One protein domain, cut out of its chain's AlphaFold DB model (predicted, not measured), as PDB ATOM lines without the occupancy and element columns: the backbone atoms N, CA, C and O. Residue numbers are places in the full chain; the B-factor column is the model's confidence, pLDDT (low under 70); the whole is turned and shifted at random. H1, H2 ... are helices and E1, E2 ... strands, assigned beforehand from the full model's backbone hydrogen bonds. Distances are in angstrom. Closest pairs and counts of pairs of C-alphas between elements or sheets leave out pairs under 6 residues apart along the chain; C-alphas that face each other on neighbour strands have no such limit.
ATOM      1  N   PRO A 147     -19.391  37.423  41.848       87.25
ATOM      2  CA  PRO A 147     -18.463  36.945  40.830       87.25
ATOM      3  C   PRO A 147     -17.151  37.733  40.862       87.25
ATOM      4  O   PRO A 147     -17.156  38.967  40.879       87.25
ATOM      5  N   ILE A 148     -16.029  37.015  40.876       90.62
ATOM      6  CA  ILE A 148     -14.694  37.600  40.766       90.62
ATOM      7  C   ILE A 148     -14.311  37.607  39.289       90.62
ATOM      8  O   ILE A 148     -14.254  36.557  38.654       90.62
ATOM      9  N   ASP A 149     -13.999  38.788  38.762       88.44
ATOM     10  CA  ASP A 149     -13.608  38.962  37.361       88.44
ATOM     11  C   ASP A 149     -12.094  38.845  37.198       88.44
ATOM     12  O   ASP A 149     -11.588  38.358  36.188       88.44
ATOM     13  N   ARG A 150     -11.335  39.315  38.195       92.44
ATOM     14  CA  ARG A 150      -9.878  39.416  38.095       92.44
ATOM     15  C   ARG A 150      -9.197  39.288  39.448       92.44
ATOM     16  O   ARG A 150      -9.607  39.916  40.420       92.44
ATOM     17  N   ILE A 151      -8.094  38.551  39.472       95.88
ATOM     18  CA  ILE A 151      -7.159  38.479  40.592       95.88
ATOM     19  C   ILE A 151      -5.782  38.886  40.078       95.88
ATOM     20  O   ILE A 151      -5.277  38.319  39.114       95.88
ATOM     21  N   GLU A 152      -5.163  39.868  40.718       95.25
ATOM     22  CA  GLU A 152      -3.788  40.289  40.453       95.25
ATOM     23  C   GLU A 152      -2.990  40.230  41.746       95.25
ATOM     24  O   GLU A 152      -3.526  40.519  42.811       95.25
ATOM     25  N   GLY A 153      -1.705  39.901  41.690       96.00
ATOM     26  CA  GLY A 153      -0.899  39.934  42.900       96.00
ATOM     27  C   GLY A 153       0.597  40.008  42.673       96.00
ATOM     28  O   GLY A 153       1.144  39.358  41.783       96.00
ATOM     29  N   VAL A 154       1.251  40.756  43.558       96.06
ATOM     30  CA  VAL A 154       2.682  40.635  43.833       96.06
ATOM     31  C   VAL A 154       2.812  39.557  44.905       96.06
ATOM     32  O   VAL A 154       2.555  39.799  46.084       96.06
ATOM     33  N   LEU A 155       3.110  38.333  44.466       94.62
ATOM     34  CA  LEU A 155       3.013  37.121  45.294       94.62
ATOM     35  C   LEU A 155       4.377  36.599  45.772       94.62
ATOM     36  O   LEU A 155       4.427  35.611  46.514       94.62
ATOM     37  N   ASN A 156       5.468  37.243  45.359       93.12
ATOM     38  CA  ASN A 156       6.831  36.818  45.641       93.12
ATOM     39  C   ASN A 156       7.664  37.973  46.216       93.12
ATOM     40  O   ASN A 156       8.009  38.924  45.510       93.12
ATOM     41  N   GLY A 157       7.980  37.872  47.510       92.00
ATOM     42  CA  GLY A 157       8.720  38.897  48.242       92.00
ATOM     43  C   GLY A 157      10.165  39.066  47.762       92.00
ATOM     44  O   GLY A 157      10.668  40.185  47.765       92.00
ATOM     45  N   THR A 158      10.810  37.993  47.297       93.38
ATOM     46  CA  THR A 158      12.179  38.018  46.761       93.38
ATOM     47  C   THR A 158      12.255  38.869  45.497       93.38
ATOM     48  O   THR A 158      13.040  39.812  45.428       93.38
ATOM     49  N   CYS A 159      11.374  38.615  44.529       95.00
ATOM     50  CA  CYS A 159      11.266  39.408  43.308       95.00
ATOM     51  C   CYS A 159      10.836  40.848  43.589       95.00
ATOM     52  O   CYS A 159      11.348  41.765  42.951       95.00
ATOM     53  N   ASN A 160       9.929  41.068  44.549       94.56
ATOM     54  CA  ASN A 160       9.546  42.421  44.957       94.56
ATOM     55  C   ASN A 160      10.747  43.204  45.509       94.56
ATOM     56  O   ASN A 160      10.950  44.355  45.128       94.56
ATOM     57  N   PHE A 161      11.552  42.573  46.366       93.94
ATOM     58  CA  PHE A 161      12.759  43.176  46.923       93.94
ATOM     59  C   PHE A 161      13.779  43.511  45.829       93.94
ATOM     60  O   PHE A 161      14.223  44.653  45.754       93.94
ATOM     61  N   ILE A 162      14.085  42.553  44.944       94.94
ATOM     62  CA  ILE A 162      15.052  42.742  43.852       94.94
ATOM     63  C   ILE A 162      14.629  43.907  42.951       94.94
ATOM     64  O   ILE A 162      15.413  44.825  42.731       94.94
ATOM     65  N   LEU A 163      13.379  43.918  42.473       94.19
ATOM     66  CA  LEU A 163      12.888  44.990  41.600       94.19
ATOM     67  C   LEU A 163      12.863  46.353  42.306       94.19
ATOM     68  O   LEU A 163      13.174  47.357  41.675       94.19
ATOM     69  N   SER A 164      12.549  46.392  43.604       93.44
ATOM     70  CA  SER A 164      12.582  47.638  44.385       93.44
ATOM     71  C   SER A 164      14.014  48.170  44.541       93.44
ATOM     72  O   SER A 164      14.234  49.364  44.386       93.44
ATOM     73  N   HIS A 165      15.009  47.305  44.770       93.56
ATOM     74  CA  HIS A 165      16.421  47.716  44.788       93.56
ATOM     75  C   HIS A 165      16.913  48.183  43.416       93.56
ATOM     76  O   HIS A 165      17.665  49.150  43.318       93.56
ATOM     77  N   MET A 166      16.457  47.554  42.332       93.12
ATOM     78  CA  MET A 166      16.777  48.035  40.988       93.12
ATOM     79  C   MET A 166      16.172  49.419  40.706       93.12
ATOM     80  O   MET A 166      16.783  50.225  40.008       93.12
ATOM     81  N   GLU A 167      14.999  49.733  41.272       90.75
ATOM     82  CA  GLU A 167      14.389  51.072  41.201       90.75
ATOM     83  C   GLU A 167      15.212  52.140  41.943       90.75
ATOM     84  O   GLU A 167      15.149  53.315  41.582       90.75
ATOM     85  N   GLU A 168      16.030  51.738  42.918       91.25
ATOM     86  CA  GLU A 168      16.986  52.601  43.628       91.25
ATOM     87  C   GLU A 168      18.302  52.806  42.847       91.25
ATOM     88  O   GLU A 168      19.146  53.607  43.251       91.25
ATOM     89  N   GLY A 169      18.459  52.143  41.695       90.56
ATOM     90  CA  GLY A 169      19.599  52.298  40.786       90.56
ATOM     91  C   GLY A 169      20.607  51.148  40.806       90.56
ATOM     92  O   GLY A 169      21.627  51.246  40.123       90.56
ATOM     93  N   HIS A 170      20.337  50.072  41.549       92.12
ATOM     94  CA  HIS A 170      21.181  48.876  41.575       92.12
ATOM     95  C   HIS A 170      20.993  48.002  40.333       92.12
ATOM     96  O   HIS A 170      19.922  47.975  39.717       92.12
ATOM     97  N   ASP A 171      22.028  47.245  39.968       90.81
ATOM     98  CA  ASP A 171      21.874  46.214  38.944       90.81
ATOM     99  C   ASP A 171      21.178  44.952  39.498       90.81
ATOM    100  O   ASP A 171      20.981  44.781  40.705       90.81
ATOM    101  N   TYR A 172      20.763  44.054  38.599       92.12
ATOM    102  CA  TYR A 172      20.058  42.827  38.980       92.12
ATOM    103  C   TYR A 172      20.898  41.911  39.889       92.12
ATOM    104  O   TYR A 172      20.362  41.319  40.826       92.12
ATOM    105  N   LEU A 173      22.202  41.774  39.619       94.06
ATOM    106  CA  LEU A 173      23.068  40.848  40.352       94.06
ATOM    107  C   LEU A 173      23.393  41.380  41.750       94.06
ATOM    108  O   LEU A 173      23.381  40.615  42.710       94.06
ATOM    109  N   GLU A 174      23.626  42.683  41.881       94.06
ATOM    110  CA  GLU A 174      23.774  43.386  43.152       94.06
ATOM    111  C   GLU A 174      22.517  43.230  44.010       94.06
ATOM    112  O   GLU A 174      22.605  42.813  45.167       94.06
ATOM    113  N   ALA A 175      21.341  43.489  43.430       94.38
ATOM    114  CA  ALA A 175      20.066  43.348  44.123       94.38
ATOM    115  C   ALA A 175      19.796  41.894  44.554       94.38
ATOM    116  O   ALA A 175      19.326  41.653  45.669       94.38
ATOM    117  N   LEU A 176      20.133  40.910  43.710       95.06
ATOM    118  CA  LEU A 176      20.026  39.491  44.051       95.06
ATOM    119  C   LEU A 176      20.987  39.099  45.183       95.06
ATOM    120  O   LEU A 176      20.570  38.428  46.129       95.06
ATOM    121  N   HIS A 177      22.252  39.522  45.121       95.31
ATOM    122  CA  HIS A 177      23.226  39.245  46.177       95.31
ATOM    123  C   HIS A 177      22.808  39.858  47.515       95.31
ATOM    124  O   HIS A 177      22.940  39.211  48.556       95.31
ATOM    125  N   GLU A 178      22.259  41.071  47.503       94.50
ATOM    126  CA  GLU A 178      21.744  41.699  48.716       94.50
ATOM    127  C   GLU A 178      20.523  40.948  49.265       94.50
ATOM    128  O   GLU A 178      20.453  40.674  50.466       94.50
ATOM    129  N   ALA A 179      19.611  40.505  48.393       92.81
ATOM    130  CA  ALA A 179      18.490  39.654  48.787       92.81
ATOM    131  C   ALA A 179      18.972  38.353  49.455       92.81
ATOM    132  O   ALA A 179      18.413  37.933  50.470       92.81
ATOM    133  N   GLN A 180      20.031  37.728  48.932       93.69
ATOM    134  CA  GLN A 180      20.638  36.531  49.524       93.69
ATOM    135  C   GLN A 180      21.303  36.832  50.871       93.69
ATOM    136  O   GLN A 180      21.127  36.080  51.832       93.69
ATOM    137  N   ARG A 181      22.024  37.955  50.980       94.06
ATOM    138  CA  ARG A 181      22.691  38.387  52.217       94.06
ATOM    139  C   ARG A 181      21.693  38.637  53.348       94.06
ATOM    140  O   ARG A 181      21.968  38.290  54.496       94.06
ATOM    141  N   LEU A 182      20.541  39.223  53.024       89.44
ATOM    142  CA  LEU A 182      19.448  39.479  53.966       89.44
ATOM    143  C   LEU A 182      18.575  38.243  54.237       89.44
ATOM    144  O   LEU A 182      17.713  38.285  55.115       89.44
ATOM    145  N   GLY A 183      18.797  37.138  53.519       87.38
ATOM    146  CA  GLY A 183      18.026  35.902  53.659       87.38
ATOM    147  C   GLY A 183      16.637  35.950  53.013       87.38
ATOM    148  O   GLY A 183      15.785  35.133  53.351       87.38
ATOM    149  N   TYR A 184      16.396  36.896  52.101       86.88
ATOM    150  CA  TYR A 184      15.182  36.960  51.283       86.88
ATOM    151  C   TYR A 184      15.241  36.052  50.052       86.88
ATOM    152  O   TYR A 184      14.194  35.663  49.546       86.88
ATOM    153  N   ALA A 185      16.437  35.720  49.568       90.25
ATOM    154  CA  ALA A 185      16.651  34.776  48.476       90.25
ATOM    155  C   ALA A 185      17.497  33.589  48.951       90.25
ATOM    156  O   ALA A 185      18.445  33.758  49.720       90.25
ATOM    157  N   GLU A 186      17.183  32.391  48.462       88.69
ATOM    158  CA  GLU A 186      18.043  31.223  48.649       88.69
ATOM    159  C   GLU A 186      19.254  31.260  47.697       88.69
ATOM    160  O   GLU A 186      19.341  32.067  46.768       88.69
ATOM    161  N   GLN A 187      20.213  30.356  47.922       87.31
ATOM    162  CA  GLN A 187      21.370  30.179  47.033       87.31
ATOM    163  C   GLN A 187      20.946  29.817  45.605       87.31
ATOM    164  O   GLN A 187      21.543  30.306  44.651       87.31
ATOM    165  N   ASN A 188      19.904  28.991  45.467       92.81
ATOM    166  CA  ASN A 188      19.225  28.769  44.198       92.81
ATOM    167  C   ASN A 188      17.865  29.497  44.208       92.81
ATOM    168  O   ASN A 188      16.906  28.950  44.752       92.81
ATOM    169  N   PRO A 189      17.768  30.704  43.625       93.06
ATOM    170  CA  PRO A 189      16.544  31.500  43.615       93.06
ATOM    171  C   PRO A 189      15.650  31.224  42.393       93.06
ATOM    172  O   PRO A 189      14.703  31.973  42.164       93.06
ATOM    173  N   GLU A 190      15.949  30.206  41.572       94.69
ATOM    174  CA  GLU A 190      15.304  29.959  40.270       94.69
ATOM    175  C   GLU A 190      13.771  29.957  40.356       94.69
ATOM    176  O   GLU A 190      13.103  30.637  39.582       94.69
ATOM    177  N   ALA A 191      13.204  29.264  41.347       91.19
ATOM    178  CA  ALA A 191      11.756  29.201  41.534       91.19
ATOM    179  C   ALA A 191      11.109  30.581  41.758       91.19
ATOM    180  O   ALA A 191       9.958  30.789  41.366       91.19
ATOM    181  N   ASP A 192      11.837  31.515  42.370       93.88
ATOM    182  CA  ASP A 192      11.381  32.877  42.618       93.88
ATOM    183  C   ASP A 192      11.574  33.744  41.370       93.88
ATOM    184  O   ASP A 192      10.602  34.285  40.832       93.88
ATOM    185  N   VAL A 193      12.816  33.837  40.877       94.75
ATOM    186  CA  VAL A 193      13.208  34.805  39.839       94.75
ATOM    187  C   VAL A 193      12.701  34.448  38.449       94.75
ATOM    188  O   VAL A 193      12.480  35.361  37.660       94.75
ATOM    189  N   GLU A 194      12.445  33.168  38.165       94.56
ATOM    190  CA  GLU A 194      11.772  32.718  36.936       94.56
ATOM    191  C   GLU A 194      10.236  32.754  37.059       94.56
ATOM    192  O   GLU A 194       9.515  32.545  36.087       94.56
ATOM    193  N   GLY A 195       9.700  33.078  38.242       93.50
ATOM    194  CA  GLY A 195       8.272  33.309  38.459       93.50
ATOM    195  C   GLY A 195       7.432  32.058  38.735       93.50
ATOM    196  O   GLY A 195       6.213  32.177  38.884       93.50
ATOM    197  N   TYR A 196       8.041  30.879  38.878       92.38
ATOM    198  CA  TYR A 196       7.329  29.622  39.148       92.38
ATOM    199  C   TYR A 196       6.589  29.626  40.497       92.38
ATOM    200  O   TYR A 196       5.468  29.123  40.592       92.38
ATOM    201  N   ASP A 197       7.161  30.234  41.540       91.31
ATOM    202  CA  ASP A 197       6.492  30.402  42.837       91.31
ATOM    203  C   ASP A 197       5.243  31.298  42.724       91.31
ATOM    204  O   ASP A 197       4.172  30.953  43.234       91.31
ATOM    205  N   THR A 198       5.350  32.407  41.982       93.88
ATOM    206  CA  THR A 198       4.209  33.285  41.665       93.88
ATOM    207  C   THR A 198       3.139  32.528  40.878       93.88
ATOM    208  O   THR A 198       1.957  32.644  41.198       93.88
ATOM    209  N   ALA A 199       3.536  31.710  39.898       92.50
ATOM    210  CA  ALA A 199       2.623  30.916  39.076       92.50
ATOM    211  C   ALA A 199       1.815  29.911  39.910       92.50
ATOM    212  O   ALA A 199       0.590  29.869  39.801       92.50
ATOM    213  N   ARG A 200       2.464  29.163  40.813       91.19
ATOM    214  CA  ARG A 200       1.776  28.207  41.703       91.19
ATOM    215  C   ARG A 200       0.765  28.901  42.615       91.19
ATOM    216  O   ARG A 200      -0.372  28.444  42.731       91.19
ATOM    217  N   LYS A 201       1.146  30.028  43.228       94.00
ATOM    218  CA  LYS A 201       0.241  30.828  44.074       94.00
ATOM    219  C   LYS A 201      -0.929  31.394  43.266       94.00
ATOM    220  O   LYS A 201      -2.060  31.378  43.744       94.00
ATOM    221  N   LEU A 202      -0.675  31.838  42.034       94.81
ATOM    222  CA  LEU A 202      -1.713  32.324  41.131       94.81
ATOM    223  C   LEU A 202      -2.716  31.224  40.769       94.81
ATOM    224  O   LEU A 202      -3.913  31.488  40.780       94.81
ATOM    225  N   VAL A 203      -2.257  29.998  40.497       91.88
ATOM    226  CA  VAL A 203      -3.147  28.857  40.226       91.88
ATOM    227  C   VAL A 203      -4.056  28.582  41.418       91.88
ATOM    228  O   VAL A 203      -5.257  28.407  41.228       91.88
ATOM    229  N   LEU A 204      -3.522  28.580  42.643       91.88
ATOM    230  CA  LEU A 204      -4.335  28.386  43.849       91.88
ATOM    231  C   LEU A 204      -5.405  29.475  43.991       91.88
ATOM    232  O   LEU A 204      -6.577  29.154  44.184       91.88
ATOM    233  N   LEU A 205      -5.027  30.744  43.813       94.38
ATOM    234  CA  LEU A 205      -5.962  31.872  43.852       94.38
ATOM    235  C   LEU A 205      -7.024  31.791  42.750       94.38
ATOM    236  O   LEU A 205      -8.198  32.025  43.015       94.38
ATOM    237  N   ALA A 206      -6.631  31.449  41.524       92.06
ATOM    238  CA  ALA A 206      -7.535  31.381  40.382       92.06
ATOM    239  C   ALA A 206      -8.521  30.211  40.497       92.06
ATOM    240  O   ALA A 206      -9.709  30.391  40.239       92.06
ATOM    241  N   ARG A 207      -8.061  29.033  40.948       87.25
ATOM    242  CA  ARG A 207      -8.939  27.889  41.250       87.25
ATOM    243  C   ARG A 207      -9.999  28.273  42.274       87.25
ATOM    244  O   ARG A 207     -11.160  27.912  42.113       87.25
ATOM    245  N   LEU A 208      -9.583  29.006  43.305       88.50
ATOM    246  CA  LEU A 208     -10.454  29.438  44.384       88.50
ATOM    247  C   LEU A 208     -11.459  30.497  43.927       88.50
ATOM    248  O   LEU A 208     -12.656  30.323  44.112       88.50
ATOM    249  N   GLY A 209     -10.984  31.583  43.316       89.50
ATOM    250  CA  GLY A 209     -11.835  32.715  42.959       89.50
ATOM    251  C   GLY A 209     -12.764  32.445  41.780       89.50
ATOM    252  O   GLY A 209     -13.871  32.974  41.743       89.50
ATOM    253  N   PHE A 210     -12.344  31.603  40.832       87.31
ATOM    254  CA  PHE A 210     -13.138  31.274  39.646       87.31
ATOM    255  C   PHE A 210     -13.835  29.915  39.732       87.31
ATOM    256  O   PHE A 210     -14.496  29.527  38.773       87.31
ATOM    257  N   HIS A 211     -13.692  29.193  40.851       82.12
ATOM    258  CA  HIS A 211     -14.291  27.871  41.067       82.12
ATOM    259  C   HIS A 211     -13.992  26.883  39.919       82.12
ATOM    260  O   HIS A 211     -14.855  26.130  39.476       82.12
ATOM    261  N   ALA A 212     -12.754  26.902  39.415       80.25
ATOM    262  CA  ALA A 212     -12.353  26.174  38.212       80.25
ATOM    263  C   ALA A 212     -11.206  25.196  38.483       80.25
ATOM    264  O   ALA A 212     -10.326  25.448  39.309       80.25
ATOM    265  N   ILE A 213     -11.172  24.086  37.741       76.50
ATOM    266  CA  ILE A 213     -10.024  23.173  37.736       76.50
ATOM    267  C   ILE A 213      -8.983  23.734  36.778       76.50
ATOM    268  O   ILE A 213      -9.177  23.710  35.571       76.50
ATOM    269  N   ILE A 214      -7.863  24.201  37.319       80.94
ATOM    270  CA  ILE A 214      -6.760  24.783  36.547       80.94
ATOM    271  C   ILE A 214      -5.517  23.907  36.715       80.94
ATOM    272  O   ILE A 214      -5.192  23.607  37.860       80.94
ATOM    273  N   PRO A 215      -4.800  23.486  35.658       80.38
ATOM    274  CA  PRO A 215      -3.520  22.790  35.791       80.38
ATOM    275  C   PRO A 215      -2.504  23.580  36.628       80.38
ATOM    276  O   PRO A 215      -2.530  24.807  36.654       80.38
ATOM    277  N   ALA A 216      -1.616  22.874  37.329       79.94
ATOM    278  CA  ALA A 216      -0.571  23.514  38.134       79.94
ATOM    279  C   ALA A 216       0.431  24.301  37.272       79.94
ATOM    280  O   ALA A 216       0.919  25.346  37.700       79.94
ATOM    281  N   ASP A 217       0.689  23.809  36.060       83.44
ATOM    282  CA  ASP A 217       1.640  24.387  35.121       83.44
ATOM    283  C   ASP A 217       0.911  25.068  33.957       83.44
ATOM    284  O   ASP A 217      -0.077  24.556  33.424       83.44
ATOM    285  N   PHE A 218       1.426  26.224  33.539       82.88
ATOM    286  CA  PHE A 218       0.978  26.948  32.354       82.88
ATOM    287  C   PHE A 218       2.155  27.694  31.717       82.88
ATOM    288  O   PHE A 218       3.122  28.037  32.392       82.88
ATOM    289  N   SER A 219       2.085  27.936  30.409       78.31
ATOM    290  CA  SER A 219       3.219  28.445  29.621       78.31
ATOM    291  C   SER A 219       3.471  29.947  29.758       78.31
ATOM    292  O   SER A 219       4.578  30.407  29.503       78.31
ATOM    293  N   ALA A 220       2.460  30.724  30.152       85.81
ATOM    294  CA  ALA A 220       2.519  32.184  30.205       85.81
ATOM    295  C   ALA A 220       3.218  32.709  31.477       85.81
ATOM    296  O   ALA A 220       2.633  33.468  32.253       85.81
ATOM    297  N   VAL A 221       4.460  32.282  31.703       86.75
ATOM    298  CA  VAL A 221       5.281  32.651  32.862       86.75
ATOM    299  C   VAL A 221       6.589  33.266  32.373       86.75
ATOM    300  O   VAL A 221       7.344  32.651  31.629       86.75
ATOM    301  N   THR A 222       6.845  34.507  32.772       89.00
ATOM    302  CA  THR A 222       8.080  35.248  32.508       89.00
ATOM    303  C   THR A 222       8.588  35.815  33.827       89.00
ATOM    304  O   THR A 222       7.875  36.552  34.512       89.00
ATOM    305  N   GLY A 223       9.820  35.459  34.179       89.75
ATOM    306  CA  GLY A 223      10.503  35.938  35.371       89.75
ATOM    307  C   GLY A 223      11.050  37.362  35.261       89.75
ATOM    308  O   GLY A 223      10.707  38.134  34.366       89.75
ATOM    309  N   ILE A 224      11.942  37.700  36.192       92.44
ATOM    310  CA  ILE A 224      12.605  39.008  36.282       92.44
ATOM    311  C   ILE A 224      14.058  38.993  35.786       92.44
ATOM    312  O   ILE A 224      14.669  40.051  35.697       92.44
ATOM    313  N   THR A 225      14.615  37.831  35.434       88.50
ATOM    314  CA  THR A 225      16.027  37.673  35.026       88.50
ATOM    315  C   THR A 225      16.401  38.455  33.766       88.50
ATOM    316  O   THR A 225      17.555  38.836  33.591       88.50
ATOM    317  N   GLY A 226      15.428  38.737  32.895       81.94
ATOM    318  CA  GLY A 226      15.617  39.572  31.706       81.94
ATOM    319  C   GLY A 226      15.444  41.078  31.932       81.94
ATOM    320  O   GLY A 226      15.631  41.837  30.983       81.94
ATOM    321  N   VAL A 227      15.047  41.521  33.130       82.94
ATOM    322  CA  VAL A 227      14.828  42.944  33.437       82.94
ATOM    323  C   VAL A 227      16.180  43.611  33.674       82.94
ATOM    324  O   VAL A 227      16.953  43.164  34.518       82.94
ATOM    325  N   THR A 228      16.475  44.694  32.952       82.81
ATOM    326  CA  THR A 228      17.745  45.417  33.111       82.81
ATOM    327  C   THR A 228      17.583  46.685  33.949       82.81
ATOM    328  O   THR A 228      16.518  47.303  33.964       82.81
ATOM    329  N   GLY A 229      18.659  47.133  34.605       81.75
ATOM    330  CA  GLY A 229      18.662  48.414  35.327       81.75
ATOM    331  C   GLY A 229      18.357  49.612  34.416       81.75
ATOM    332  O   GLY A 229      17.699  50.559  34.837       81.75
ATOM    333  N   HIS A 230      18.745  49.544  33.135       78.31
ATOM    334  CA  HIS A 230      18.385  50.557  32.140       78.31
ATOM    335  C   HIS A 230      16.866  50.624  31.914       78.31
ATOM    336  O   HIS A 230      16.302  51.719  31.868       78.31
ATOM    337  N   ASP A 231      16.190  49.474  31.812       80.38
ATOM    338  CA  ASP A 231      14.732  49.432  31.658       80.38
ATOM    339  C   ASP A 231      14.033  50.013  32.885       80.38
ATOM    340  O   ASP A 231      13.122  50.829  32.749       80.38
ATOM    341  N   VAL A 232      14.500  49.649  34.081       82.88
ATOM    342  CA  VAL A 232      13.945  50.144  35.347       82.88
ATOM    343  C   VAL A 232      14.126  51.658  35.481       82.88
ATOM    344  O   VAL A 232      13.153  52.365  35.740       82.88
ATOM    345  N   ALA A 233      15.326  52.185  35.219       78.88
ATOM    346  CA  ALA A 233      15.591  53.624  35.253       78.88
ATOM    347  C   ALA A 233      14.732  54.391  34.235       78.88
ATOM    348  O   ALA A 233      14.194  55.465  34.528       78.88
ATOM    349  N   ARG A 234      14.543  53.820  33.039       77.12
ATOM    350  CA  ARG A 234      13.669  54.396  32.014       77.12
ATOM    351  C   ARG A 234      12.212  54.411  32.475       77.12
ATOM    352  O   ARG A 234      11.574  55.453  32.363       77.12
ATOM    353  N   ILE A 235      11.699  53.310  33.026       80.44
ATOM    354  CA  ILE A 235      10.341  53.215  33.592       80.44
ATOM    355  C   ILE A 235      10.142  54.267  34.696       80.44
ATOM    356  O   ILE A 235       9.145  54.994  34.683       80.44
ATOM    357  N   ALA A 236      11.117  54.416  35.594       81.00
ATOM    358  CA  ALA A 236      11.088  55.409  36.666       81.00
ATOM    359  C   ALA A 236      11.013  56.853  36.136       81.00
ATOM    360  O   ALA A 236      10.254  57.662  36.673       81.00
ATOM    361  N   SER A 237      11.715  57.172  35.039       79.69
ATOM    362  CA  SER A 237      11.677  58.510  34.421       79.69
ATOM    363  C   SER A 237      10.286  58.932  33.919       79.69
ATOM    364  O   SER A 237      10.002  60.125  33.822       79.69
ATOM    365  N   PHE A 238       9.389  57.969  33.668       76.44
ATOM    366  CA  PHE A 238       7.990  58.206  33.297       76.44
ATOM    367  C   PHE A 238       7.035  58.242  34.500       76.44
ATOM    368  O   PHE A 238       5.818  58.202  34.321       76.44
ATOM    369  N   GLY A 239       7.553  58.288  35.731       79.25
ATOM    370  CA  GLY A 239       6.718  58.232  36.929       79.25
ATOM    371  C   GLY A 239       6.004  56.888  37.066       79.25
ATOM    372  O   GLY A 239       4.847  56.840  37.486       79.25
ATOM    373  N   CYS A 240       6.685  55.801  36.701       84.94
ATOM    374  CA  CYS A 240       6.195  54.430  36.816       84.94
ATOM    375  C   CYS A 240       7.163  53.555  37.636       84.94
ATOM    376  O   CYS A 240       8.256  53.992  37.992       84.94
ATOM    377  N   GLY A 241       6.755  52.324  37.932       83.88
ATOM    378  CA  GLY A 241       7.575  51.278  38.548       83.88
ATOM    379  C   GLY A 241       7.179  49.896  38.030       83.88
ATOM    380  O   GLY A 241       6.165  49.763  37.340       83.88
ATOM    381  N   VAL A 242       7.966  48.867  38.339       86.69
ATOM    382  CA  VAL A 242       7.782  47.505  37.810       86.69
ATOM    383  C   VAL A 242       7.686  46.468  38.920       86.69
ATOM    384  O   VAL A 242       8.473  46.461  39.860       86.69
ATOM    385  N   ARG A 243       6.725  45.547  38.822       93.69
ATOM    386  CA  ARG A 243       6.579  44.419  39.756       93.69
ATOM    387  C   ARG A 243       6.352  43.119  39.000       93.69
ATOM    388  O   ARG A 243       5.712  43.126  37.953       93.69
ATOM    389  N   LEU A 244       6.838  42.000  39.534       94.50
ATOM    390  CA  LEU A 244       6.445  40.676  39.051       94.50
ATOM    391  C   LEU A 244       5.013  40.404  39.515       94.50
ATOM    392  O   LEU A 244       4.766  40.306  40.719       94.50
ATOM    393  N   VAL A 245       4.075  40.307  38.574       95.06
ATOM    394  CA  VAL A 245       2.652  40.157  38.889       95.06
ATOM    395  C   VAL A 245       2.101  38.879  38.293       95.06
ATOM    396  O   VAL A 245       2.226  38.641  37.094       95.06
ATOM    397  N   GLY A 246       1.448  38.084  39.140       95.38
ATOM    398  CA  GLY A 246       0.528  37.045  38.700       95.38
ATOM    399  C   GLY A 246      -0.849  37.647  38.447       95.38
ATOM    400  O   GLY A 246      -1.386  38.329  39.319       95.38
ATOM    401  N   ARG A 247      -1.422  37.403  37.269       94.44
ATOM    402  CA  ARG A 247      -2.743  37.892  36.863       94.44
ATOM    403  C   ARG A 247      -3.608  36.746  36.366       94.44
ATOM    404  O   ARG A 247      -3.227  36.036  35.437       94.44
ATOM    405  N   ALA A 248      -4.792  36.639  36.948       91.44
ATOM    406  CA  ALA A 248      -5.858  35.745  36.550       91.44
ATOM    407  C   ALA A 248      -7.093  36.576  36.181       91.44
ATOM    408  O   ALA A 248      -7.499  37.452  36.941       91.44
ATOM    409  N   LEU A 249      -7.677  36.325  35.015       89.25
ATOM    410  CA  LEU A 249      -8.861  37.019  34.507       89.25
ATOM    411  C   LEU A 249      -9.894  35.977  34.088       89.25
ATOM    412  O   LEU A 249      -9.529  35.052  33.370       89.25
ATOM    413  N   CYS A 250     -11.148  36.153  34.485       83.25
ATOM    414  CA  CYS A 250     -12.280  35.369  34.014       83.25
ATOM    415  C   CYS A 250     -13.208  36.286  33.212       83.25
ATOM    416  O   CYS A 250     -13.774  37.234  33.749       83.25
ATOM    417  N   GLN A 251     -13.340  36.032  31.912       79.06
ATOM    418  CA  GLN A 251     -14.240  36.770  31.022       79.06
ATOM    419  C   GLN A 251     -14.923  35.797  30.078       79.06
ATOM    420  O   GLN A 251     -14.243  34.977  29.471       79.06
ATOM    421  N   ASN A 252     -16.244  35.899  29.916       77.75
ATOM    422  CA  ASN A 252     -17.021  35.046  29.007       77.75
ATOM    423  C   ASN A 252     -16.715  33.547  29.195       77.75
ATOM    424  O   ASN A 252     -16.451  32.841  28.226       77.75
ATOM    425  N   GLN A 253     -16.669  33.090  30.454       73.81
ATOM    426  CA  GLN A 253     -16.294  31.718  30.822       73.81
ATOM    427  C   GLN A 253     -14.897  31.295  30.327       73.81
ATOM    428  O   GLN A 253     -14.628  30.111  30.200       73.81
ATOM    429  N   CYS A 254     -13.989  32.233  30.061       78.56
ATOM    430  CA  CYS A 254     -12.606  31.968  29.676       78.56
ATOM    431  C   CYS A 254     -11.660  32.515  30.755       78.56
ATOM    432  O   CYS A 254     -11.666  33.712  31.053       78.56
ATOM    433  N   ILE A 255     -10.844  31.634  31.343       82.62
ATOM    434  CA  ILE A 255      -9.819  31.985  32.329       82.62
ATOM    435  C   ILE A 255      -8.484  32.175  31.626       82.62
ATOM    436  O   ILE A 255      -7.979  31.255  30.986       82.62
ATOM    437  N   ARG A 256      -7.874  33.345  31.807       85.50
ATOM    438  CA  ARG A 256      -6.516  33.647  31.345       85.50
ATOM    439  C   ARG A 256      -5.592  33.830  32.534       85.50
ATOM    440  O   ARG A 256      -5.916  34.587  33.448       85.50
ATOM    441  N   LEU A 257      -4.439  33.170  32.492       85.00
ATOM    442  CA  LEU A 257      -3.390  33.263  33.506       85.00
ATOM    443  C   LEU A 257      -2.111  33.807  32.883       85.00
ATOM    444  O   LEU A 257      -1.770  33.456  31.755       85.00
ATOM    445  N   SER A 258      -1.402  34.650  33.624       90.06
ATOM    446  CA  SER A 258      -0.069  35.120  33.248       90.06
ATOM    447  C   SER A 258       0.745  35.501  34.477       90.06
ATOM    448  O   SER A 258       0.188  35.966  35.472       90.06
ATOM    449  N   VAL A 259       2.060  35.328  34.397       92.19
ATOM    450  CA  VAL A 259       3.030  35.887  35.343       92.19
ATOM    451  C   VAL A 259       4.064  36.647  34.533       92.19
ATOM    452  O   VAL A 259       4.689  36.055  33.658       92.19
ATOM    453  N   ALA A 260       4.225  37.942  34.791       88.62
ATOM    454  CA  ALA A 260       5.200  38.762  34.074       88.62
ATOM    455  C   ALA A 260       5.584  40.030  34.854       88.62
ATOM    456  O   ALA A 260       4.772  40.538  35.646       88.62
ATOM    457  N   PRO A 261       6.775  40.607  34.597       86.62
ATOM    458  CA  PRO A 261       7.070  41.988  34.955       86.62
ATOM    459  C   PRO A 261       6.000  42.923  34.376       86.62
ATOM    460  O   PRO A 261       5.724  42.937  33.176       86.62
ATOM    461  N   THR A 262       5.363  43.694  35.249       82.62
ATOM    462  CA  THR A 262       4.228  44.559  34.924       82.62
ATOM    463  C   THR A 262       4.500  45.969  35.420       82.62
ATOM    464  O   THR A 262       4.928  46.155  36.562       82.62
ATOM    465  N   VAL A 263       4.249  46.955  34.560       82.31
ATOM    466  CA  VAL A 263       4.497  48.372  34.849       82.31
ATOM    467  C   VAL A 263       3.246  49.037  35.425       82.31
ATOM    468  O   VAL A 263       2.146  48.864  34.899       82.31
ATOM    469  N   TYR A 264       3.426  49.830  36.480       81.31
ATOM    470  CA  TYR A 264       2.372  50.586  37.158       81.31
ATOM    471  C   TYR A 264       2.761  52.053  37.351       81.31
ATOM    472  O   TYR A 264       3.942  52.374  37.456       81.31
ATOM    473  N   TYR A 265       1.767  52.937  37.467       80.56
ATOM    474  CA  TYR A 265       1.977  54.337  37.851       80.56
ATOM    475  C   TYR A 265       2.448  54.474  39.284       80.56
ATOM    476  O   TYR A 265       1.948  53.781  40.176       80.56
ATOM    477  N   GLN A 266       3.327  55.451  39.515       77.69
ATOM    478  CA  GLN A 266       3.675  55.899  40.856       77.69
ATOM    479  C   GLN A 266       2.394  56.274  41.614       77.69
ATOM    480  O   GLN A 266       1.608  57.118  41.183       77.69
ATOM    481  N   GLY A 267       2.146  55.571  42.721       80.00
ATOM    482  CA  GLY A 267       0.904  55.654  43.494       80.00
ATOM    483  C   GLY A 267       0.058  54.380  43.484       80.00
ATOM    484  O   GLY A 267      -0.744  54.219  44.408       80.00
ATOM    485  N   HIS A 268       0.268  53.457  42.536       87.50
ATOM    486  CA  HIS A 268      -0.390  52.150  42.551       87.50
ATOM    487  C   HIS A 268      -0.021  51.370  43.829       87.50
ATOM    488  O   HIS A 268       1.156  51.351  44.199       87.50
ATOM    489  N   PRO A 269      -0.970  50.699  44.507       89.38
ATOM    490  CA  PRO A 269      -0.707  50.010  45.777       89.38
ATOM    491  C   PRO A 269       0.432  48.985  45.721       89.38
ATOM    492  O   PRO A 269       1.215  48.894  46.660       89.38
ATOM    493  N   PHE A 270       0.601  48.282  44.598       92.31
ATOM    494  CA  PHE A 270       1.711  47.331  44.417       92.31
ATOM    495  C   PHE A 270       3.104  47.972  44.429       92.31
ATOM    496  O   PHE A 270       4.065  47.304  44.795       92.31
ATOM    497  N   LEU A 271       3.229  49.257  44.080       89.75
ATOM    498  CA  LEU A 271       4.508  49.972  44.186       89.75
ATOM    499  C   LEU A 271       4.790  50.468  45.610       89.75
ATOM    500  O   LEU A 271       5.898  50.901  45.895       89.75
ATOM    501  N   ARG A 272       3.807  50.405  46.520       90.56
ATOM    502  CA  ARG A 272       3.962  50.816  47.928       90.56
ATOM    503  C   ARG A 272       4.404  49.671  48.842       90.56
ATOM    504  O   ARG A 272       4.535  49.879  50.048       90.56
ATOM    505  N   LEU A 273       4.579  48.468  48.297       90.56
ATOM    506  CA  LEU A 273       5.031  47.300  49.047       90.56
ATOM    507  C   LEU A 273       6.460  47.515  49.535       90.56
ATOM    508  O   LEU A 273       7.343  47.847  48.749       90.56
ATOM    509  N   GLN A 274       6.683  47.296  50.829       83.56
ATOM    510  CA  GLN A 274       7.996  47.440  51.454       83.56
ATOM    511  C   GLN A 274       8.633  46.076  51.710       83.56
ATOM    512  O   GLN A 274       7.976  45.158  52.205       83.56
ATOM    513  N   GLY A 275       9.930  45.949  51.421       81.06
ATOM    514  CA  GLY A 275      10.678  44.711  51.653       81.06
ATOM    515  C   GLY A 275      10.008  43.491  50.993       81.06
ATOM    516  O   GLY A 275       9.559  43.591  49.849       81.06
ATOM    517  N   PRO A 276       9.889  42.345  51.691       82.31
ATOM    518  CA  PRO A 276       9.289  41.127  51.143       82.31
ATOM    519  C   PRO A 276       7.756  41.064  51.320       82.31
ATOM    520  O   PRO A 276       7.187  39.978  51.458       82.31
ATOM    521  N   GLN A 277       7.069  42.211  51.388       90.44
ATOM    522  CA  GLN A 277       5.605  42.241  51.443       90.44
ATOM    523  C   GLN A 277       4.980  41.715  50.149       90.44
ATOM    524  O   GLN A 277       5.494  41.935  49.053       90.44
ATOM    525  N   ASN A 278       3.814  41.091  50.297       93.75
ATOM    526  CA  ASN A 278       2.957  40.696  49.189       93.75
ATOM    527  C   ASN A 278       1.688  41.551  49.180       93.75
ATOM    528  O   ASN A 278       1.262  42.076  50.214       93.75
ATOM    529  N   ALA A 279       1.043  41.622  48.018       95.94
ATOM    530  CA  ALA A 279      -0.337  42.070  47.930       95.94
ATOM    531  C   ALA A 279      -1.123  41.314  46.868       95.94
ATOM    532  O   ALA A 279      -0.583  40.929  45.831       95.94
ATOM    533  N   ILE A 280      -2.415  41.152  47.138       97.00
ATOM    534  CA  ILE A 280      -3.396  40.560  46.237       97.00
ATOM    535  C   ILE A 280      -4.524  41.560  46.054       97.00
ATOM    536  O   ILE A 280      -5.120  42.021  47.024       97.00
ATOM    537  N   GLN A 281      -4.811  41.889  44.803       95.50
ATOM    538  CA  GLN A 281      -5.962  42.663  44.392       95.50
ATOM    539  C   GLN A 281      -7.005  41.727  43.786       95.50
ATOM    540  O   GLN A 281      -6.755  41.082  42.770       95.50
ATOM    541  N   VAL A 282      -8.191  41.699  44.379       95.69
ATOM    542  CA  VAL A 282      -9.359  40.998  43.845       95.69
ATOM    543  C   VAL A 282     -10.319  42.041  43.288       95.69
ATOM    544  O   VAL A 282     -10.684  42.987  43.980       95.69
ATOM    545  N   THR A 283     -10.691  41.905  42.020       92.88
ATOM    546  CA  THR A 283     -11.689  42.748  41.355       92.88
ATOM    547  C   THR A 283     -12.950  41.928  41.127       92.88
ATOM    548  O   THR A 283     -12.889  40.850  40.534       92.88
ATOM    549  N   SER A 284     -14.076  42.461  41.575       89.69
ATOM    550  CA  SER A 284     -15.413  41.937  41.316       89.69
ATOM    551  C   SER A 284     -16.336  43.067  40.861       89.69
ATOM    552  O   SER A 284     -15.959  44.244  40.880       89.69
ATOM    553  N   ALA A 285     -17.582  42.724  40.536       83.88
ATOM    554  CA  ALA A 285     -18.615  43.693  40.170       83.88
ATOM    555  C   ALA A 285     -18.860  44.791  41.229       83.88
ATOM    556  O   ALA A 285     -19.361  45.864  40.897       83.88
ATOM    557  N   VAL A 286     -18.509  44.548  42.499       87.81
ATOM    558  CA  VAL A 286     -18.684  45.517  43.599       87.81
ATOM    559  C   VAL A 286     -17.443  46.375  43.867       87.81
ATOM    560  O   VAL A 286     -17.491  47.265  44.715       87.81
ATOM    561  N   GLY A 287     -16.345  46.148  43.144       88.69
ATOM    562  CA  GLY A 287     -15.143  46.976  43.211       88.69
ATOM    563  C   GLY A 287     -13.851  46.186  43.390       88.69
ATOM    564  O   GLY A 287     -13.758  44.997  43.084       88.69
ATOM    565  N   GLN A 288     -12.819  46.891  43.855       90.94
ATOM    566  CA  GLN A 288     -11.475  46.354  44.054       90.94
ATOM    567  C   GLN A 288     -11.162  46.232  45.543       90.94
ATOM    568  O   GLN A 288     -11.276  47.200  46.293       90.94
ATOM    569  N   PHE A 289     -10.706  45.052  45.945       93.88
ATOM    570  CA  PHE A 289     -10.243  44.745  47.292       93.88
ATOM    571  C   PHE A 289      -8.751  44.465  47.235       93.88
ATOM    572  O   PHE A 289      -8.314  43.672  46.403       93.88
ATOM    573  N   ILE A 290      -7.970  45.103  48.103       94.25
ATOM    574  CA  ILE A 290      -6.522  44.896  48.173       94.25
ATOM    575  C   ILE A 290      -6.169  44.379  49.557       94.25
ATOM    576  O   ILE A 290      -6.428  45.035  50.564       94.25
ATOM    577  N   PHE A 291      -5.540  43.212  49.581       95.31
ATOM    578  CA  PHE A 291      -5.023  42.565  50.774       95.31
ATOM    579  C   PHE A 291      -3.504  42.667  50.738       95.31
ATOM    580  O   PHE A 291      -2.880  42.185  49.794       95.31
ATOM    581  N   GLN A 292      -2.910  43.313  51.740       94.44
ATOM    582  CA  GLN A 292      -1.470  43.550  51.829       94.44
ATOM    583  C   GLN A 292      -0.948  43.068  53.178       94.44
ATOM    584  O   GLN A 292      -1.575  43.291  54.213       94.44
ATOM    585  N   GLY A 293       0.230  42.450  53.173       92.00
ATOM    586  CA  GLY A 293       0.866  41.983  54.395       92.00
ATOM    587  C   GLY A 293       2.141  41.179  54.145       92.00
ATOM    588  O   GLY A 293       2.646  41.124  53.019       92.00
ATOM    589  N   PRO A 294       2.696  40.563  55.200       89.31
ATOM    590  CA  PRO A 294       3.863  39.700  55.078       89.31
ATOM    591  C   PRO A 294       3.510  38.424  54.300       89.31
ATOM    592  O   PRO A 294       2.744  37.583  54.766       89.31
ATOM    593  N   GLU A 344       3.456  35.160  18.114       30.81
ATOM    594  CA  GLU A 344       4.442  35.461  17.081       30.81
ATOM    595  C   GLU A 344       3.837  36.516  16.144       30.81
ATOM    596  O   GLU A 344       3.281  36.215  15.091       30.81
ATOM    597  N   VAL A 345       3.904  37.787  16.540       29.67
ATOM    598  CA  VAL A 345       3.616  38.899  15.641       29.67
ATOM    599  C   VAL A 345       4.924  39.263  14.958       29.67
ATOM    600  O   VAL A 345       5.854  39.775  15.581       29.67
ATOM    601  N   SER A 346       4.996  38.976  13.661       25.25
ATOM    602  CA  SER A 346       6.074  39.458  12.801       25.25
ATOM    603  C   SER A 346       6.036  40.988  12.732       25.25
ATOM    604  O   SER A 346       5.019  41.570  12.357       25.25
ATOM    605  N   LEU A 347       7.147  41.638  13.091       27.27
ATOM    606  CA  LEU A 347       7.351  43.078  12.911       27.27
ATOM    607  C   LEU A 347       7.652  43.413  11.434       27.27
ATOM    608  O   LEU A 347       8.148  42.551  10.699       27.27
ATOM    609  N   PRO A 348       7.427  44.664  10.985       27.84
ATOM    610  CA  PRO A 348       7.921  45.135   9.694       27.84
ATOM    611  C   PRO A 348       9.455  45.027   9.667       27.84
ATOM    612  O   PRO A 348      10.111  45.499  10.590       27.84
ATOM    613  N   GLN A 349       9.984  44.364   8.633       29.36
ATOM    614  CA  GLN A 349      11.397  44.052   8.350       29.36
ATOM    615  C   GLN A 349      12.445  44.629   9.326       29.36
ATOM    616  O   GLN A 349      12.948  45.736   9.140       29.36
ATOM    617  N   VAL A 350      12.850  43.818  10.305       28.80
ATOM    618  CA  VAL A 350      14.089  44.011  11.077       28.80
ATOM    619  C   VAL A 350      15.079  42.931  10.642       28.80
ATOM    620  O   VAL A 350      14.716  41.759  10.533       28.80
ATOM    621  N   LEU A 351      16.311  43.331  10.317       28.44
ATOM    622  CA  LEU A 351      17.335  42.440   9.768       28.44
ATOM    623  C   LEU A 351      17.727  41.333  10.773       28.44
ATOM    624  O   LEU A 351      17.755  41.585  11.978       28.44
ATOM    625  N   PRO A 352      18.092  40.119  10.313       25.05
ATOM    626  CA  PRO A 352      18.103  38.896  11.136       25.05
ATOM    627  C   PRO A 352      19.192  38.794  12.227       25.05
ATOM    628  O   PRO A 352      19.364  37.727  12.808       25.05
ATOM    629  N   GLY A 353      19.960  39.858  12.488       26.14
ATOM    630  CA  GLY A 353      21.170  39.824  13.324       26.14
ATOM    631  C   GLY A 353      21.037  40.354  14.757       26.14
ATOM    632  O   GLY A 353      21.968  40.175  15.536       26.14
ATOM    633  N   GLU A 354      19.922  40.994  15.128       27.16
ATOM    634  CA  GLU A 354      19.820  41.769  16.387       27.16
ATOM    635  C   GLU A 354      18.843  41.200  17.432       27.16
ATOM    636  O   GLU A 354      18.661  41.776  18.505       27.16
ATOM    637  N   LEU A 355      18.234  40.039  17.184       26.30
ATOM    638  CA  LEU A 355      17.300  39.426  18.134       26.30
ATOM    639  C   LEU A 355      18.045  38.711  19.274       26.30
ATOM    640  O   LEU A 355      18.321  37.514  19.211       26.30
ATOM    641  N   ARG A 356      18.312  39.431  20.369       26.28
ATOM    642  CA  ARG A 356      18.402  38.813  21.701       26.28
ATOM    643  C   ARG A 356      16.994  38.762  22.295       26.28
ATOM    644  O   ARG A 356      16.269  39.747  22.224       26.28
ATOM    645  N   ARG A 357      16.594  37.621  22.865       25.50
ATOM    646  CA  ARG A 357      15.337  37.484  23.625       25.50
ATOM    647  C   ARG A 357      15.371  38.460  24.811       25.50
ATOM    648  O   ARG A 357      16.036  38.172  25.800       25.50
ATOM    649  N   THR A 358      14.717  39.612  24.697       25.72
ATOM    650  CA  THR A 358      14.599  40.612  25.771       25.72
ATOM    651  C   THR A 358      13.220  40.553  26.432       25.72
ATOM    652  O   THR A 358      12.250  40.093  25.826       25.72
ATOM    653  N   ALA A 359      13.169  40.951  27.709       35.53
ATOM    654  CA  ALA A 359      12.033  40.810  28.618       35.53
ATOM    655  C   ALA A 359      10.705  41.332  28.044       35.53
ATOM    656  O   ALA A 359      10.636  42.394  27.423       35.53
ATOM    657  N   SER A 360       9.634  40.574  28.280       36.16
ATOM    658  CA  SER A 360       8.286  40.926  27.838       36.16
ATOM    659  C   SER A 360       7.540  41.599  28.995       36.16
ATOM    660  O   SER A 360       7.417  41.006  30.064       36.16
ATOM    661  N   TYR A 361       7.067  42.835  28.805       38.31
ATOM    662  CA  TYR A 361       6.437  43.636  29.862       38.31
ATOM    663  C   TYR A 361       4.927  43.722  29.633       38.31
ATOM    664  O   TYR A 361       4.465  44.083  28.552       38.31
ATOM    665  N   ALA A 362       4.118  43.447  30.653       39.06
ATOM    666  CA  ALA A 362       2.687  43.732  30.567       39.06
ATOM    667  C   ALA A 362       2.430  45.211  30.908       39.06
ATOM    668  O   ALA A 362       2.807  45.680  31.984       39.06
ATOM    669  N   ILE A 363       1.779  45.949  30.002       38.78
ATOM    670  CA  ILE A 363       1.453  47.372  30.177       38.78
ATOM    671  C   ILE A 363      -0.071  47.531  30.234       38.78
ATOM    672  O   ILE A 363      -0.779  47.125  29.315       38.78
ATOM    673  N   LEU A 364      -0.591  48.149  31.299       38.91
ATOM    674  CA  LEU A 364      -2.006  48.523  31.394       38.91
ATOM    675  C   LEU A 364      -2.255  49.805  30.574       38.91
ATOM    676  O   LEU A 364      -1.847  50.895  30.971       38.91
ATOM    677  N   SER A 365      -2.925  49.680  29.423       37.75
ATOM    678  CA  SER A 365      -3.062  50.749  28.414       37.75
ATOM    679  C   SER A 365      -3.826  51.995  28.885       37.75
ATOM    680  O   SER A 365      -3.574  53.095  28.399       37.75
ATOM    681  N   ARG A 366      -4.742  51.859  29.851       39.12
ATOM    682  CA  ARG A 366      -5.699  52.918  30.231       39.12
ATOM    683  C   ARG A 366      -5.138  54.052  31.086       39.12
ATOM    684  O   ARG A 366      -5.882  54.966  31.426       39.12
ATOM    685  N   GLN A 367      -3.862  54.000  31.452       41.41
ATOM    686  CA  GLN A 367      -3.256  55.002  32.331       41.41
ATOM    687  C   GLN A 367      -1.979  55.633  31.750       41.41
ATOM    688  O   GLN A 367      -1.360  56.447  32.424       41.41
ATOM    689  N   LEU A 368      -1.599  55.312  30.505       44.75
ATOM    690  CA  LEU A 368      -0.343  55.783  29.911       44.75
ATOM    691  C   LEU A 368      -0.290  57.303  29.669       44.75
ATOM    692  O   LEU A 368      -1.199  57.843  29.035       44.75
ATOM    693  N   PRO A 369       0.764  58.021  30.121       42.28
ATOM    694  CA  PRO A 369       0.978  59.402  29.740       42.28
ATOM    695  C   PRO A 369       1.289  59.462  28.244       42.28
ATOM    696  O   PRO A 369       1.884  58.550  27.664       42.28
ATOM    697  N   LYS A 370       0.894  60.568  27.611       43.38
ATOM    698  CA  LYS A 370       1.159  60.811  26.187       43.38
ATOM    699  C   LYS A 370       2.659  60.662  25.898       43.38
ATOM    700  O   LYS A 370       3.462  61.375  26.492       43.38
ATOM    701  N   GLY A 371       3.015  59.763  24.975       43.91
ATOM    702  CA  GLY A 371       4.401  59.504  24.558       43.91
ATOM    703  C   GLY A 371       4.989  58.166  25.018       43.91
ATOM    704  O   GLY A 371       6.070  57.810  24.550       43.91
ATOM    705  N   PHE A 372       4.290  57.392  25.858       42.06
ATOM    706  CA  PHE A 372       4.720  56.043  26.265       42.06
ATOM    707  C   PHE A 372       4.846  55.074  25.069       42.06
ATOM    708  O   PHE A 372       5.696  54.190  25.055       42.06
ATOM    709  N   ASP A 373       4.077  55.315  24.007       42.12
ATOM    710  CA  ASP A 373       4.065  54.544  22.753       42.12
ATOM    711  C   ASP A 373       5.381  54.657  21.951       42.12
ATOM    712  O   ASP A 373       5.606  53.923  20.993       42.12
ATOM    713  N   THR A 374       6.281  55.573  22.336       42.28
ATOM    714  CA  THR A 374       7.609  55.741  21.712       42.28
ATOM    715  C   THR A 374       8.684  54.815  22.300       42.28
ATOM    716  O   THR A 374       9.856  54.887  21.916       42.28
ATOM    717  N   LEU A 375       8.310  53.918  23.218       43.56
ATOM    718  CA  LEU A 375       9.178  52.892  23.795       43.56
ATOM    719  C   LEU A 375       9.454  51.761  22.783       43.56
ATOM    720  O   LEU A 375       8.970  50.639  22.917       43.56
ATOM    721  N   TRP A 376      10.272  52.041  21.768       35.03
ATOM    722  CA  TRP A 376      10.834  51.013  20.889       35.03
ATOM    723  C   TRP A 376      11.618  49.987  21.727       35.03
ATOM    724  O   TRP A 376      12.585  50.351  22.399       35.03
ATOM    725  N   GLY A 377      11.171  48.724  21.709       36.84
ATOM    726  CA  GLY A 377      11.831  47.578  22.352       36.84
ATOM    727  C   GLY A 377      11.054  46.893  23.485       36.84
ATOM    728  O   GLY A 377      11.393  45.766  23.838       36.84
ATOM    729  N   LEU A 378       9.994  47.506  24.024       35.16
ATOM    730  CA  LEU A 378       9.109  46.835  24.983       35.16
ATOM    731  C   LEU A 378       8.050  46.043  24.212       35.16
ATOM    732  O   LEU A 378       7.270  46.626  23.458       35.16
ATOM    733  N   ARG A 379       7.976  44.720  24.405       36.72
ATOM    734  CA  ARG A 379       6.788  43.968  23.975       36.72
ATOM    735  C   ARG A 379       5.601  44.487  24.775       36.72
ATOM    736  O   ARG A 379       5.482  44.176  25.952       36.72
ATOM    737  N   GLN A 380       4.745  45.285  24.148       34.81
ATOM    738  CA  GLN A 380       3.470  45.685  24.719       34.81
ATOM    739  C   GLN A 380       2.508  44.501  24.597       34.81
ATOM    740  O   GLN A 380       2.025  44.199  23.508       34.81
ATOM    741  N   TYR A 381       2.195  43.831  25.708       36.28
ATOM    742  CA  TYR A 381       0.999  42.990  25.737       36.28
ATOM    743  C   TYR A 381      -0.221  43.905  25.802       36.28
ATOM    744  O   TYR A 381      -0.632  44.338  26.880       36.28
ATOM    745  N   ALA A 382      -0.786  44.232  24.642       34.16
ATOM    746  CA  ALA A 382      -2.109  44.827  24.569       34.16
ATOM    747  C   ALA A 382      -3.136  43.755  24.968       34.16
ATOM    748  O   ALA A 382      -3.501  42.888  24.180       34.16
TER     749      ALA A 382
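What this domain is: This is residues 147 to 294 and 344 to 382 of the 392 residues of the protein "Homoserine dehydrogenase" of Sulfobacillus benefaciens (UniProt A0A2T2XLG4). A twisted sheet has its two longest strands, E2 and E3, bending sharply together as a hairpin; the longest helix, H4, packs over one face, and H1 sits at the bend of E2 with H2 and H5 against it. E6 and E7 extend the sheet beyond E3, and residues 344 to 356 stick out. The printed part has 187 residues, with six named helices and seven named strands in the order E1 H1 H2 H3 H4 H5 E2 E3 H6 E4 E5 E6 E7. The sheet, E5 E4 E1 E2 E3 E6 E7, is mixed, as is the class, helices and strands. The whole is compact, with a radius of gyration of the C-alphas of 16.6 A and spans of 45 by 45 by 31 A.

How they stand to each other: E1, residues 148 to 154, is antiparallel to E2, residues 240 to 251, and to E4, residues 277 to 284; within hydrogen-bond range are N 151 and O 248, 2.8 A, and N 152 and O 281, 2.9 A. H1, residues 157 to 167, is on the sheet at a height of 8.0 A, closest to E2 at the C-alphas of Asn 160 and Arg 243, 6.3 A. It is the hub, touching H2, residues 172 to 181, at Ile 162 and Ala 175, C-alphas 5.1 A apart, at a steep tilt of 48 degrees, opposite ways. H1 also touches H3, residues 190 to 193, at the C-alphas of Cys 159 and Val 193, 6.1 A, and H5, residues 229 to 237, at those of Glu 167 and Val 232, 5.9 A. H4, residues 196 to 210, is on the same face as H1, at a height of 8.3 A, its C-alpha of Leu 202 being 5.8 A from that of Gly 246. H1, H4 and H5 with the sheet make two layers, helices on one face of a sheet. E2 and E3, residues 254 to 265, form a hairpin, with N 247 and O 258 2.8 A apart. H6, residues 269 to 272, is on the sheet, over none of its strands. E4 and E5, residues 287 to 294, form a hairpin, with N 282 and O 289 2.8 A apart. E6, residues 360 to 363, is parallel to E3, with N 362 and O 261 3.0 A apart, and to E7, residues 379 to 381. In H1, H2, H4 and H5 every O i to N i+4 pair is within hydrogen-bond range; H3 and H6 are too short for one.

Where its parts are: E1 begins at C-alpha 148, (-14.694, 37.600, 40.766). H4 measures 20.5 A, E2 27.6 A, E3 27.9 A, E4 23.3 A and E5 23.6 A. E2 bends by 81 degrees at residue 244 and E3 by 84 degrees at residue 261. E7 ends at C-alpha 381, (0.999, 42.990, 25.737).

The domain as a whole: Residues 295 to 343 are not printed; C-alphas 294 and 344 are 38.2 A apart across this cut. The links H4 to H5 and E6 to E7 are long. Residues 344 to 382 have pLDDT under 70.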